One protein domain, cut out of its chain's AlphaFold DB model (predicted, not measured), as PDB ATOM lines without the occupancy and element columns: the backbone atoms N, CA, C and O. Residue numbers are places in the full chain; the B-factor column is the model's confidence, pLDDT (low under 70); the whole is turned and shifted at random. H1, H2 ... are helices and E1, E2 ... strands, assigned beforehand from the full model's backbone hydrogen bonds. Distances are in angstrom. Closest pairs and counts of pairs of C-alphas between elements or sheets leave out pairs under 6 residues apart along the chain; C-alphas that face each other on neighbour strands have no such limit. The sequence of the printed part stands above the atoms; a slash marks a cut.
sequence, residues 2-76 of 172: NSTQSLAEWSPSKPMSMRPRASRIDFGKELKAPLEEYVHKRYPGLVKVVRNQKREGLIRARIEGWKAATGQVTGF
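Overview. This is residues 2 to 76 of the 172 residues of the protein "Glyco_trans_2-like domain-containing protein" of Neotoma lepida (UniProt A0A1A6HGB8). This model has little regular structure: two short strands, E1 and E2, lie between two helices, H1 near E2 and H2 near E1, while residues 12 to 26 stick out as a wide loop. The printed part has 75 residues, 27 in named elements, in the order E1, H1, E2, H2; the class is mixed and the two-stranded sheet antiparallel. It is only just compact, close to loose, with a radius of gyration of the C-alphas of 13.2 A and spans of 34 by 29 by 18 A.

Along the chain. Find C-alpha 6 at (73.192, 38.022, 52.626), where E1, residues 6 to 8, begins; E2 is residues 47 to 49. H1, residues 33 to 42, runs 14.2 A; H2, residues 58 to 68, runs 15.6 A to C-alpha 68 at (71.713, 48.876, 55.918).

Arrangement. C-alphas 8 and 47 of E1 and E2 face each other at 5.1 A, antiparallel at 157 degrees, with no backbone N and O within hydrogen-bond range across the pair. The closest C-alphas of H1 and E2, Val 39 and Val 47, are 6.6 A apart; those of E1 and H2, Leu 7 and Gly 65, 6.1 A. H1 and H2 are apart; in both, every O i to N i+4 pair is within hydrogen-bond range.

Size, cuts and confidence. C-alphas 24 and 72, the two farthest apart, are 36.1 A from each other. The printed part has no cut, the link E1 to H1 is long with 24 residues, and residues 2 to 28 have pLDDT under 70.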
ATOM      1  N   ASN A   2      85.318  35.635  47.971       25.80
ATOM      2  CA  ASN A   2      84.566  36.879  48.138       25.80
ATOM      3  C   ASN A   2      83.321  36.529  48.953       25.80
ATOM      4  O   ASN A   2      82.363  35.981  48.417       25.80
ATOM      5  N   SER A   3      83.383  36.750  50.264       29.47
ATOM      6  CA  SER A   3      82.266  36.517  51.178       29.47
ATOM      7  C   SER A   3      81.148  37.511  50.860       29.47
ATOM      8  O   SER A   3      81.247  38.686  51.210       29.47
ATOM      9  N   THR A   4      80.110  37.052  50.164       33.28
ATOM     10  CA  THR A   4      78.843  37.782  50.055       33.28
ATOM     11  C   THR A   4      78.031  37.379  51.278       33.28
ATOM     12  O   THR A   4      77.632  36.224  51.380       33.28
ATOM     13  N   GLN A   5      77.869  38.278  52.247       36.44
ATOM     14  CA  GLN A   5      76.936  38.059  53.352       36.44
ATOM     15  C   GLN A   5      75.567  38.566  52.909       36.44
ATOM     16  O   GLN A   5      75.410  39.744  52.591       36.44
ATOM     17  N   SER A   6      74.592  37.669  52.830       35.62
ATOM     18  CA  SER A   6      73.192  38.022  52.626       35.62
ATOM     19  C   SER A   6      72.614  38.479  53.963       35.62
ATOM     20  O   SER A   6      72.523  37.703  54.910       35.62
ATOM     21  N   LEU A   7      72.228  39.752  54.048       36.16
ATOM     22  CA  LEU A   7      71.415  40.238  55.156       36.16
ATOM     23  C   LEU A   7      69.969  39.807  54.869       36.16
ATOM     24  O   LEU A   7      69.313  40.351  53.978       36.16
ATOM     25  N   ALA A   8      69.487  38.792  55.580       37.41
ATOM     26  CA  ALA A   8      68.066  38.480  55.614       37.41
ATOM     27  C   ALA A   8      67.441  39.282  56.760       37.41
ATOM     28  O   ALA A   8      67.719  39.017  57.930       37.41
ATOM     29  N   GLU A   9      66.628  40.287  56.432       33.66
ATOM     30  CA  GLU A   9      65.775  40.932  57.427       33.66
ATOM     31  C   GLU A   9      64.617  39.975  57.755       33.66
ATOM     32  O   GLU A   9      63.948  39.439  56.869       33.66
ATOM     33  N   TRP A  10      64.412  39.705  59.045       36.81
ATOM     34  CA  TRP A  10      63.351  38.824  59.525       36.81
ATOM     35  C   TRP A  10      62.138  39.652  59.966       36.81
ATOM     36  O   TRP A  10      62.278  40.640  60.687       36.81
ATOM     37  N   SER A  11      60.944  39.230  59.540       34.00
ATOM     38  CA  SER A  11      59.654  39.785  59.964       34.00
ATOM     39  C   SER A  11      58.854  38.697  60.694       34.00
ATOM     40  O   SER A  11      58.744  37.593  60.152       34.00
ATOM     41  N   PRO A  12      58.230  38.988  61.856       34.19
ATOM     42  CA  PRO A  12      57.466  38.016  62.653       34.19
ATOM     43  C   PRO A  12      56.268  37.367  61.947       34.19
ATOM     44  O   PRO A  12      55.653  36.455  62.484       34.19
ATOM     45  N   SER A  13      55.883  37.852  60.766       31.25
ATOM     46  CA  SER A  13      54.606  37.501  60.138       31.25
ATOM     47  C   SER A  13      54.630  36.235  59.270       31.25
ATOM     48  O   SER A  13      53.570  35.841  58.780       31.25
ATOM     49  N   LYS A  14      55.789  35.587  59.034       34.03
ATOM     50  CA  LYS A  14      55.879  34.384  58.174       34.03
ATOM     51  C   LYS A  14      56.982  33.401  58.615       34.03
ATOM     52  O   LYS A  14      58.121  33.830  58.789       34.03
ATOM     53  N   PRO A  15      56.703  32.083  58.712       34.62
ATOM     54  CA  PRO A  15      57.728  31.087  59.013       34.62
ATOM     55  C   PRO A  15      58.724  30.961  57.848       34.62
ATOM     56  O   PRO A  15      58.346  30.727  56.697       34.62
ATOM     57  N   MET A  16      60.014  31.120  58.146       37.72
ATOM     58  CA  MET A  16      61.102  30.973  57.181       37.72
ATOM     59  C   MET A  16      61.423  29.484  57.001       37.72
ATOM     60  O   MET A  16      62.117  28.891  57.816       37.72
ATOM     61  N   SER A  17      60.904  28.866  55.937       30.81
ATOM     62  CA  SER A  17      61.323  27.524  55.509       30.81
ATOM     63  C   SER A  17      62.336  27.660  54.371       30.81
ATOM     64  O   SER A  17      61.963  27.859  53.213       30.81
ATOM     65  N   MET A  18      63.627  27.588  54.701       30.45
ATOM     66  CA  MET A  18      64.693  27.368  53.722       30.45
ATOM     67  C   MET A  18      64.935  25.860  53.611       30.45
ATOM     68  O   MET A  18      65.234  25.211  54.603       30.45
ATOM     69  N   ARG A  19      64.775  25.293  52.408       25.55
ATOM     70  CA  ARG A  19      65.232  23.930  52.090       25.55
ATOM     71  C   ARG A  19      66.510  24.044  51.257       25.55
ATOM     72  O   ARG A  19      66.439  24.675  50.195       25.55
ATOM     73  N   PRO A  20      67.640  23.448  51.658       28.34
ATOM     74  CA  PRO A  20      68.825  23.459  50.819       28.34
ATOM     75  C   PRO A  20      68.634  22.518  49.625       28.34
ATOM     76  O   PRO A  20      68.209  21.372  49.761       28.34
ATOM     77  N   ARG A  21      68.959  23.005  48.425       25.70
ATOM     78  CA  ARG A  21      69.290  22.155  47.274       25.70
ATOM     79  C   ARG A  21      70.761  22.377  46.972       25.70
ATOM     80  O   ARG A  21      71.138  23.474  46.567       25.70
ATOM     81  N   ALA A  22      71.574  21.352  47.191       27.70
ATOM     82  CA  ALA A  22      72.990  21.380  46.870       27.70
ATOM     83  C   ALA A  22      73.173  21.216  45.353       27.70
ATOM     84  O   ALA A  22      72.988  20.133  44.803       27.70
ATOM     85  N   SER A  23      73.534  22.296  44.667       29.69
ATOM     86  CA  SER A  23      74.169  22.238  43.351       29.69
ATOM     87  C   SER A  23      75.545  22.897  43.440       29.69
ATOM     88  O   SER A  23      75.776  23.798  44.246       29.69
ATOM     89  N   ARG A  24      76.497  22.390  42.655       31.95
ATOM     90  CA  ARG A  24      77.893  22.842  42.628       31.95
ATOM     91  C   ARG A  24      77.952  24.263  42.049       31.95
ATOM     92  O   ARG A  24      77.922  24.435  40.837       31.95
ATOM     93  N   ILE A  25      77.984  25.266  42.925       43.44
ATOM     94  CA  ILE A  25      78.003  26.693  42.580       43.44
ATOM     95  C   ILE A  25      79.444  27.139  42.291       43.44
ATOM     96  O   ILE A  25      80.312  27.055  43.161       43.44
ATOM     97  N   ASP A  26      79.703  27.664  41.090       40.56
ATOM     98  CA  ASP A  26      80.879  28.507  40.845       40.56
ATOM     99  C   ASP A  26      80.629  29.880  41.492       40.56
ATOM    100  O   ASP A  26      79.956  30.759  40.941       40.56
ATOM    101  N   PHE A  27      81.151  30.045  42.711       53.56
ATOM    102  CA  PHE A  27      80.903  31.198  43.581       53.56
ATOM    103  C   PHE A  27      81.225  32.559  42.937       53.56
ATOM    104  O   PHE A  27      80.745  33.587  43.410       53.56
ATOM    105  N   GLY A  28      82.039  32.615  41.878       64.75
ATOM    106  CA  GLY A  28      82.439  33.882  41.266       64.75
ATOM    107  C   GLY A  28      81.348  34.556  40.426       64.75
ATOM    108  O   GLY A  28      81.268  35.790  40.408       64.75
ATOM    109  N   LYS A  29      80.531  33.768  39.715       81.06
ATOM    110  CA  LYS A  29      79.545  34.275  38.739       81.06
ATOM    111  C   LYS A  29      78.122  34.234  39.278       81.06
ATOM    112  O   LYS A  29      77.413  35.231  39.161       81.06
ATOM    113  N   GLU A  30      77.749  33.142  39.940       86.38
ATOM    114  CA  GLU A  30      76.392  32.944  40.467       86.38
ATOM    115  C   GLU A  30      76.035  33.967  41.549       86.38
ATOM    116  O   GLU A  30      74.906  34.444  41.629       86.38
ATOM    117  N   LEU A  31      77.022  34.396  42.341       86.50
ATOM    118  CA  LEU A  31      76.811  35.367  43.414       86.50
ATOM    119  C   LEU A  31      76.676  36.815  42.922       86.50
ATOM    120  O   LEU A  31      76.601  37.716  43.755       86.50
ATOM    121  N   LYS A  32      76.699  37.083  41.609       88.19
ATOM    122  CA  LYS A  32      76.550  38.431  41.027       88.19
ATOM    123  C   LYS A  32      75.087  38.713  40.660       88.19
ATOM    124  O   LYS A  32      74.214  38.568  41.512       88.19
ATOM    125  N   ALA A  33      74.830  39.096  39.412       90.94
ATOM    126  CA  ALA A  33      73.490  39.351  38.897       90.94
ATOM    127  C   ALA A  33      72.511  38.172  39.101       90.94
ATOM    128  O   ALA A  33      71.381  38.448  39.500       90.94
ATOM    129  N   PRO A  34      72.906  36.886  38.939       93.56
ATOM    130  CA  PRO A  34      71.967  35.774  39.121       93.56
ATOM    131  C   PRO A  34      71.383  35.702  40.537       93.56
ATOM    132  O   PRO A  34      70.184  35.489  40.705       93.56
ATOM    133  N   LEU A  35      72.206  35.938  41.565       91.00
ATOM    134  CA  LEU A  35      71.745  35.995  42.951       91.00
ATOM    135  C   LEU A  35      70.748  37.135  43.177       91.00
ATOM    136  O   LEU A  35      69.735  36.937  43.841       91.00
ATOM    137  N   GLU A  36      71.027  38.322  42.638       90.19
ATOM    138  CA  GLU A  36      70.132  39.476  42.777       90.19
ATOM    139  C   GLU A  36      68.793  39.221  42.092       90.19
ATOM    140  O   GLU A  36      67.747  39.467  42.688       90.19
ATOM    141  N   GLU A  37      68.803  38.674  40.878       94.00
ATOM    142  CA  GLU A  37      67.581  38.299  40.170       94.00
ATOM    143  C   GLU A  37      66.781  37.250  40.952       94.00
ATOM    144  O   GLU A  37      65.577  37.411  41.173       94.00
ATOM    145  N   TYR A  38      67.455  36.203  41.439       93.44
ATOM    146  CA  TYR A  38      66.833  35.150  42.233       93.44
ATOM    147  C   TYR A  38      66.165  35.708  43.496       93.44
ATOM    148  O   TYR A  38      65.007  35.392  43.785       93.44
ATOM    149  N   VAL A  39      66.879  36.561  44.235       92.69
ATOM    150  CA  VAL A  39      66.399  37.157  45.484       92.69
ATOM    151  C   VAL A  39      65.221  38.094  45.231       92.69
ATOM    152  O   VAL A  39      64.186  37.935  45.880       92.69
ATOM    153  N   HIS A  40      65.328  39.011  44.265       91.06
ATOM    154  CA  HIS A  40      64.246  39.948  43.945       91.06
ATOM    155  C   HIS A  40      62.974  39.226  43.495       91.06
ATOM    156  O   HIS A  40      61.874  39.604  43.896       91.06
ATOM    157  N   LYS A  41      63.116  38.156  42.703       94.75
ATOM    158  CA  LYS A  41      61.982  37.365  42.220       94.75
ATOM    159  C   LYS A  41      61.320  36.553  43.332       94.75
ATOM    160  O   LYS A  41      60.099  36.424  43.354       94.75
ATOM    161  N   ARG A  42      62.108  35.953  44.232       94.31
ATOM    162  CA  ARG A  42      61.596  35.001  45.232       94.31
ATOM    163  C   ARG A  42      61.155  35.658  46.541       94.31
ATOM    164  O   ARG A  42      60.240  35.128  47.181       94.31
ATOM    165  N   TYR A  43      61.799  36.759  46.929       92.12
ATOM    166  CA  TYR A  43      61.639  37.438  48.218       92.12
ATOM    167  C   TYR A  43      61.553  38.969  48.054       92.12
ATOM    168  O   TYR A  43      62.365  39.701  48.631       92.12
ATOM    169  N   PRO A  44      60.583  39.481  47.271       90.88
ATOM    170  CA  PRO A  44      60.488  40.905  46.966       90.88
ATOM    171  C   PRO A  44      60.323  41.736  48.244       90.88
ATOM    172  O   PRO A  44      59.408  41.503  49.033       90.88
ATOM    173  N   GLY A  45      61.232  42.691  48.453       87.06
ATOM    174  CA  GLY A  45      61.229  43.601  49.603       87.06
ATOM    175  C   GLY A  45      61.626  42.980  50.947       87.06
ATOM    176  O   GLY A  45      61.728  43.715  51.920       87.06
ATOM    177  N   LEU A  46      61.863  41.663  51.017       89.00
ATOM    178  CA  LEU A  46      62.205  40.970  52.266       89.00
ATOM    179  C   LEU A  46      63.712  40.733  52.422       89.00
ATOM    180  O   LEU A  46      64.238  40.762  53.529       89.00
ATOM    181  N   VAL A  47      64.416  40.473  51.319       91.00
ATOM    182  CA  VAL A  47      65.856  40.193  51.341       91.00
ATOM    183  C   VAL A  47      66.578  41.229  50.491       91.00
ATOM    184  O   VAL A  47      66.212  41.465  49.340       91.00
ATOM    185  N   LYS A  48      67.630  41.826  51.058       89.75
ATOM    186  CA  LYS A  48      68.453  42.845  50.404       89.75
ATOM    187  C   LYS A  48      69.894  42.365  50.293       89.75
ATOM    188  O   LYS A  48      70.509  41.962  51.277       89.75
ATOM    189  N   VAL A  49      70.455  42.446  49.089       91.06
ATOM    190  CA  VAL A  49      71.876  42.163  48.852       91.06
ATOM    191  C   VAL A  49      72.660  43.468  48.987       91.06
ATOM    192  O   VAL A  49      72.422  44.419  48.247       91.06
ATOM    193  N   VAL A  50      73.600  43.518  49.931       91.00
ATOM    194  CA  VAL A  50      74.518  44.652  50.122       91.00
ATOM    195  C   VAL A  50      75.899  44.239  49.623       91.00
ATOM    196  O   VAL A  50      76.417  43.195  50.021       91.00
ATOM    197  N   ARG A  51      76.500  45.036  48.729       89.25
ATOM    198  CA  ARG A  51      77.816  44.738  48.147       89.25
ATOM    199  C   ARG A  51      78.869  45.749  48.557       89.25
ATOM    200  O   ARG A  51      78.712  46.946  48.341       89.25
ATOM    201  N   ASN A  52      79.999  45.230  49.021       85.44
ATOM    202  CA  ASN A  52      81.203  46.027  49.204       85.44
ATOM    203  C   ASN A  52      81.913  46.207  47.857       85.44
ATOM    204  O   ASN A  52      82.000  45.270  47.062       85.44
ATOM    205  N   GLN A  53      82.468  47.399  47.622       85.88
ATOM    206  CA  GLN A  53      83.218  47.712  46.396       85.88
ATOM    207  C   GLN A  53      84.536  46.927  46.288       85.88
ATOM    208  O   GLN A  53      85.044  46.701  45.192       85.88
ATOM    209  N   LYS A  54      85.087  46.489  47.426       86.62
ATOM    210  CA  LYS A  54      86.311  45.685  47.525       86.62
ATOM    211  C   LYS A  54      86.188  44.623  48.622       86.62
ATOM    212  O   LYS A  54      85.230  44.605  49.394       86.62
ATOM    213  N   ARG A  55      87.164  43.714  48.700       85.06
ATOM    214  CA  ARG A  55      87.222  42.677  49.743       85.06
ATOM    215  C   ARG A  55      87.589  43.301  51.091       85.06
ATOM    216  O   ARG A  55      88.749  43.606  51.335       85.06
ATOM    217  N   GLU A  56      86.601  43.439  51.970       89.44
ATOM    218  CA  GLU A  56      86.776  44.103  53.270       89.44
ATOM    219  C   GLU A  56      87.023  43.150  54.454       89.44
ATOM    220  O   GLU A  56      87.542  43.586  55.484       89.44
ATOM    221  N   GLY A  57      86.676  41.865  54.308       87.25
ATOM    222  CA  GLY A  57      86.690  40.868  55.388       87.25
ATOM    223  C   GLY A  57      85.368  40.782  56.169       87.25
ATOM    224  O   GLY A  57      84.482  41.620  56.001       87.25
ATOM    225  N   LEU A  58      85.239  39.755  57.022       87.88
ATOM    226  CA  LEU A  58      83.997  39.400  57.731       87.88
ATOM    227  C   LEU A  58      83.452  40.544  58.597       87.88
ATOM    228  O   LEU A  58      82.267  40.856  58.534       87.88
ATOM    229  N   ILE A  59      84.322  41.182  59.385       92.50
ATOM    230  CA  ILE A  59      83.937  42.217  60.354       92.50
ATOM    231  C   ILE A  59      83.306  43.416  59.639       92.50
ATOM    232  O   ILE A  59      82.193  43.823  59.957       92.50
ATOM    233  N   ARG A  60      83.994  43.957  58.628       92.06
ATOM    234  CA  ARG A  60      83.492  45.102  57.860       92.06
ATOM    235  C   ARG A  60      82.258  44.750  57.034       92.06
ATOM    236  O   ARG A  60      81.363  45.578  56.943       92.06
ATOM    237  N   ALA A  61      82.162  43.532  56.498       88.94
ATOM    238  CA  ALA A  61      80.941  43.074  55.831       88.94
ATOM    239  C   ALA A  61      79.727  43.082  56.780       88.94
ATOM    240  O   ALA A  61      78.676  43.603  56.411       88.94
ATOM    241  N   ARG A  62      79.895  42.616  58.028       90.69
ATOM    242  CA  ARG A  62      78.839  42.670  59.053       90.69
ATOM    243  C   ARG A  62      78.457  44.108  59.417       90.69
ATOM    244  O   ARG A  62      77.274  44.392  59.573       90.69
ATOM    245  N   ILE A  63      79.426  45.022  59.504       94.25
ATOM    246  CA  ILE A  63      79.167  46.450  59.772       94.25
ATOM    247  C   ILE A  63      78.365  47.097  58.636       94.25
ATOM    248  O   ILE A  63      77.397  47.802  58.909       94.25
ATOM    249  N   GLU A  64      78.729  46.857  57.374       90.94
ATOM    250  CA  GLU A  64      77.974  47.389  56.228       90.94
ATOM    251  C   GLU A  64      76.558  46.801  56.156       90.94
ATOM    252  O   GLU A  64      75.598  47.528  55.896       90.94
ATOM    253  N   GLY A  65      76.400  45.513  56.479       89.56
ATOM    254  CA  GLY A  65      75.088  44.891  56.649       89.56
ATOM    255  C   GLY A  65      74.260  45.558  57.752       89.56
ATOM    256  O   GLY A  65      73.098  45.885  57.529       89.56
ATOM    257  N   TRP A  66      74.859  45.828  58.916       92.50
ATOM    258  CA  TRP A  66      74.181  46.503  60.026       92.50
ATOM    259  C   TRP A  66      73.743  47.927  59.658       92.50
ATOM    260  O   TRP A  66      72.593  48.279  59.894       92.50
ATOM    261  N   LYS A  67      74.593  48.732  59.009       92.94
ATOM    262  CA  LYS A  67      74.212  50.085  58.555       92.94
ATOM    263  C   LYS A  67      73.000  50.089  57.620       92.94
ATOM    264  O   LYS A  67      72.259  51.066  57.584       92.94
ATOM    265  N   ALA A  68      72.832  49.027  56.836       92.38
ATOM    266  CA  ALA A  68      71.713  48.876  55.918       92.38
ATOM    267  C   ALA A  68      70.444  48.314  56.579       92.38
ATOM    268  O   ALA A  68      69.380  48.418  55.967       92.38
ATOM    269  N   ALA A  69      70.558  47.711  57.766       91.50
ATOM    270  CA  ALA A  69      69.455  47.081  58.477       91.50
ATOM    271  C   ALA A  69      68.522  48.130  59.098       91.50
ATOM    272  O   ALA A  69      68.971  49.105  59.698       91.50
ATOM    273  N   THR A  70      67.216  47.895  59.000       91.88
ATOM    274  CA  THR A  70      66.186  48.823  59.509       91.88
ATOM    275  C   THR A  70      65.394  48.278  60.703       91.88
ATOM    276  O   THR A  70      64.641  49.012  61.343       91.88
ATOM    277  N   GLY A  71      65.569  46.995  61.030       90.62
ATOM    278  CA  GLY A  71      64.863  46.326  62.122       90.62
ATOM    279  C   GLY A  71      65.257  46.811  63.524       90.62
ATOM    280  O   GLY A  71      66.380  47.244  63.770       90.62
ATOM    281  N   GLN A  72      64.341  46.663  64.489       92.81
ATOM    282  CA  GLN A  72      64.576  47.004  65.908       92.81
ATOM    283  C   GLN A  72      65.551  46.053  66.627       92.81
ATOM    284  O   GLN A  72      66.018  46.350  67.734       92.81
ATOM    285  N   VAL A  73      65.786  44.881  66.035       93.62
ATOM    286  CA  VAL A  73      66.726  43.846  66.464       93.62
ATOM    287  C   VAL A  73      67.463  43.373  65.216       93.62
ATOM    288  O   VAL A  73      66.834  43.116  64.191       93.62
ATOM    289  N   THR A  74      68.786  43.245  65.303       93.44
ATOM    290  CA  THR A  74      69.630  42.754  64.208       93.44
ATOM    291  C   THR A  74      70.281  41.443  64.629       93.44
ATOM    292  O   THR A  74      70.918  41.375  65.679       93.44
ATOM    293  N   GLY A  75      70.113  40.404  63.811       92.50
ATOM    294  CA  GLY A  75      70.801  39.124  63.963       92.50
ATOM    295  C   GLY A  75      71.947  38.998  62.963       92.50
ATOM    296  O   GLY A  75      71.836  39.466  61.831       92.50
ATOM    297  N   PHE A  76      73.038  38.356  63.377       91.94
ATOM    298  CA  PHE A  76      74.156  38.021  62.499       91.94
ATOM    299  C   PHE A  76      74.221  36.509  62.335       91.94
ATOM    300  O   PHE A  76      74.362  35.792  63.323       91.94
TER     301      PHE A  76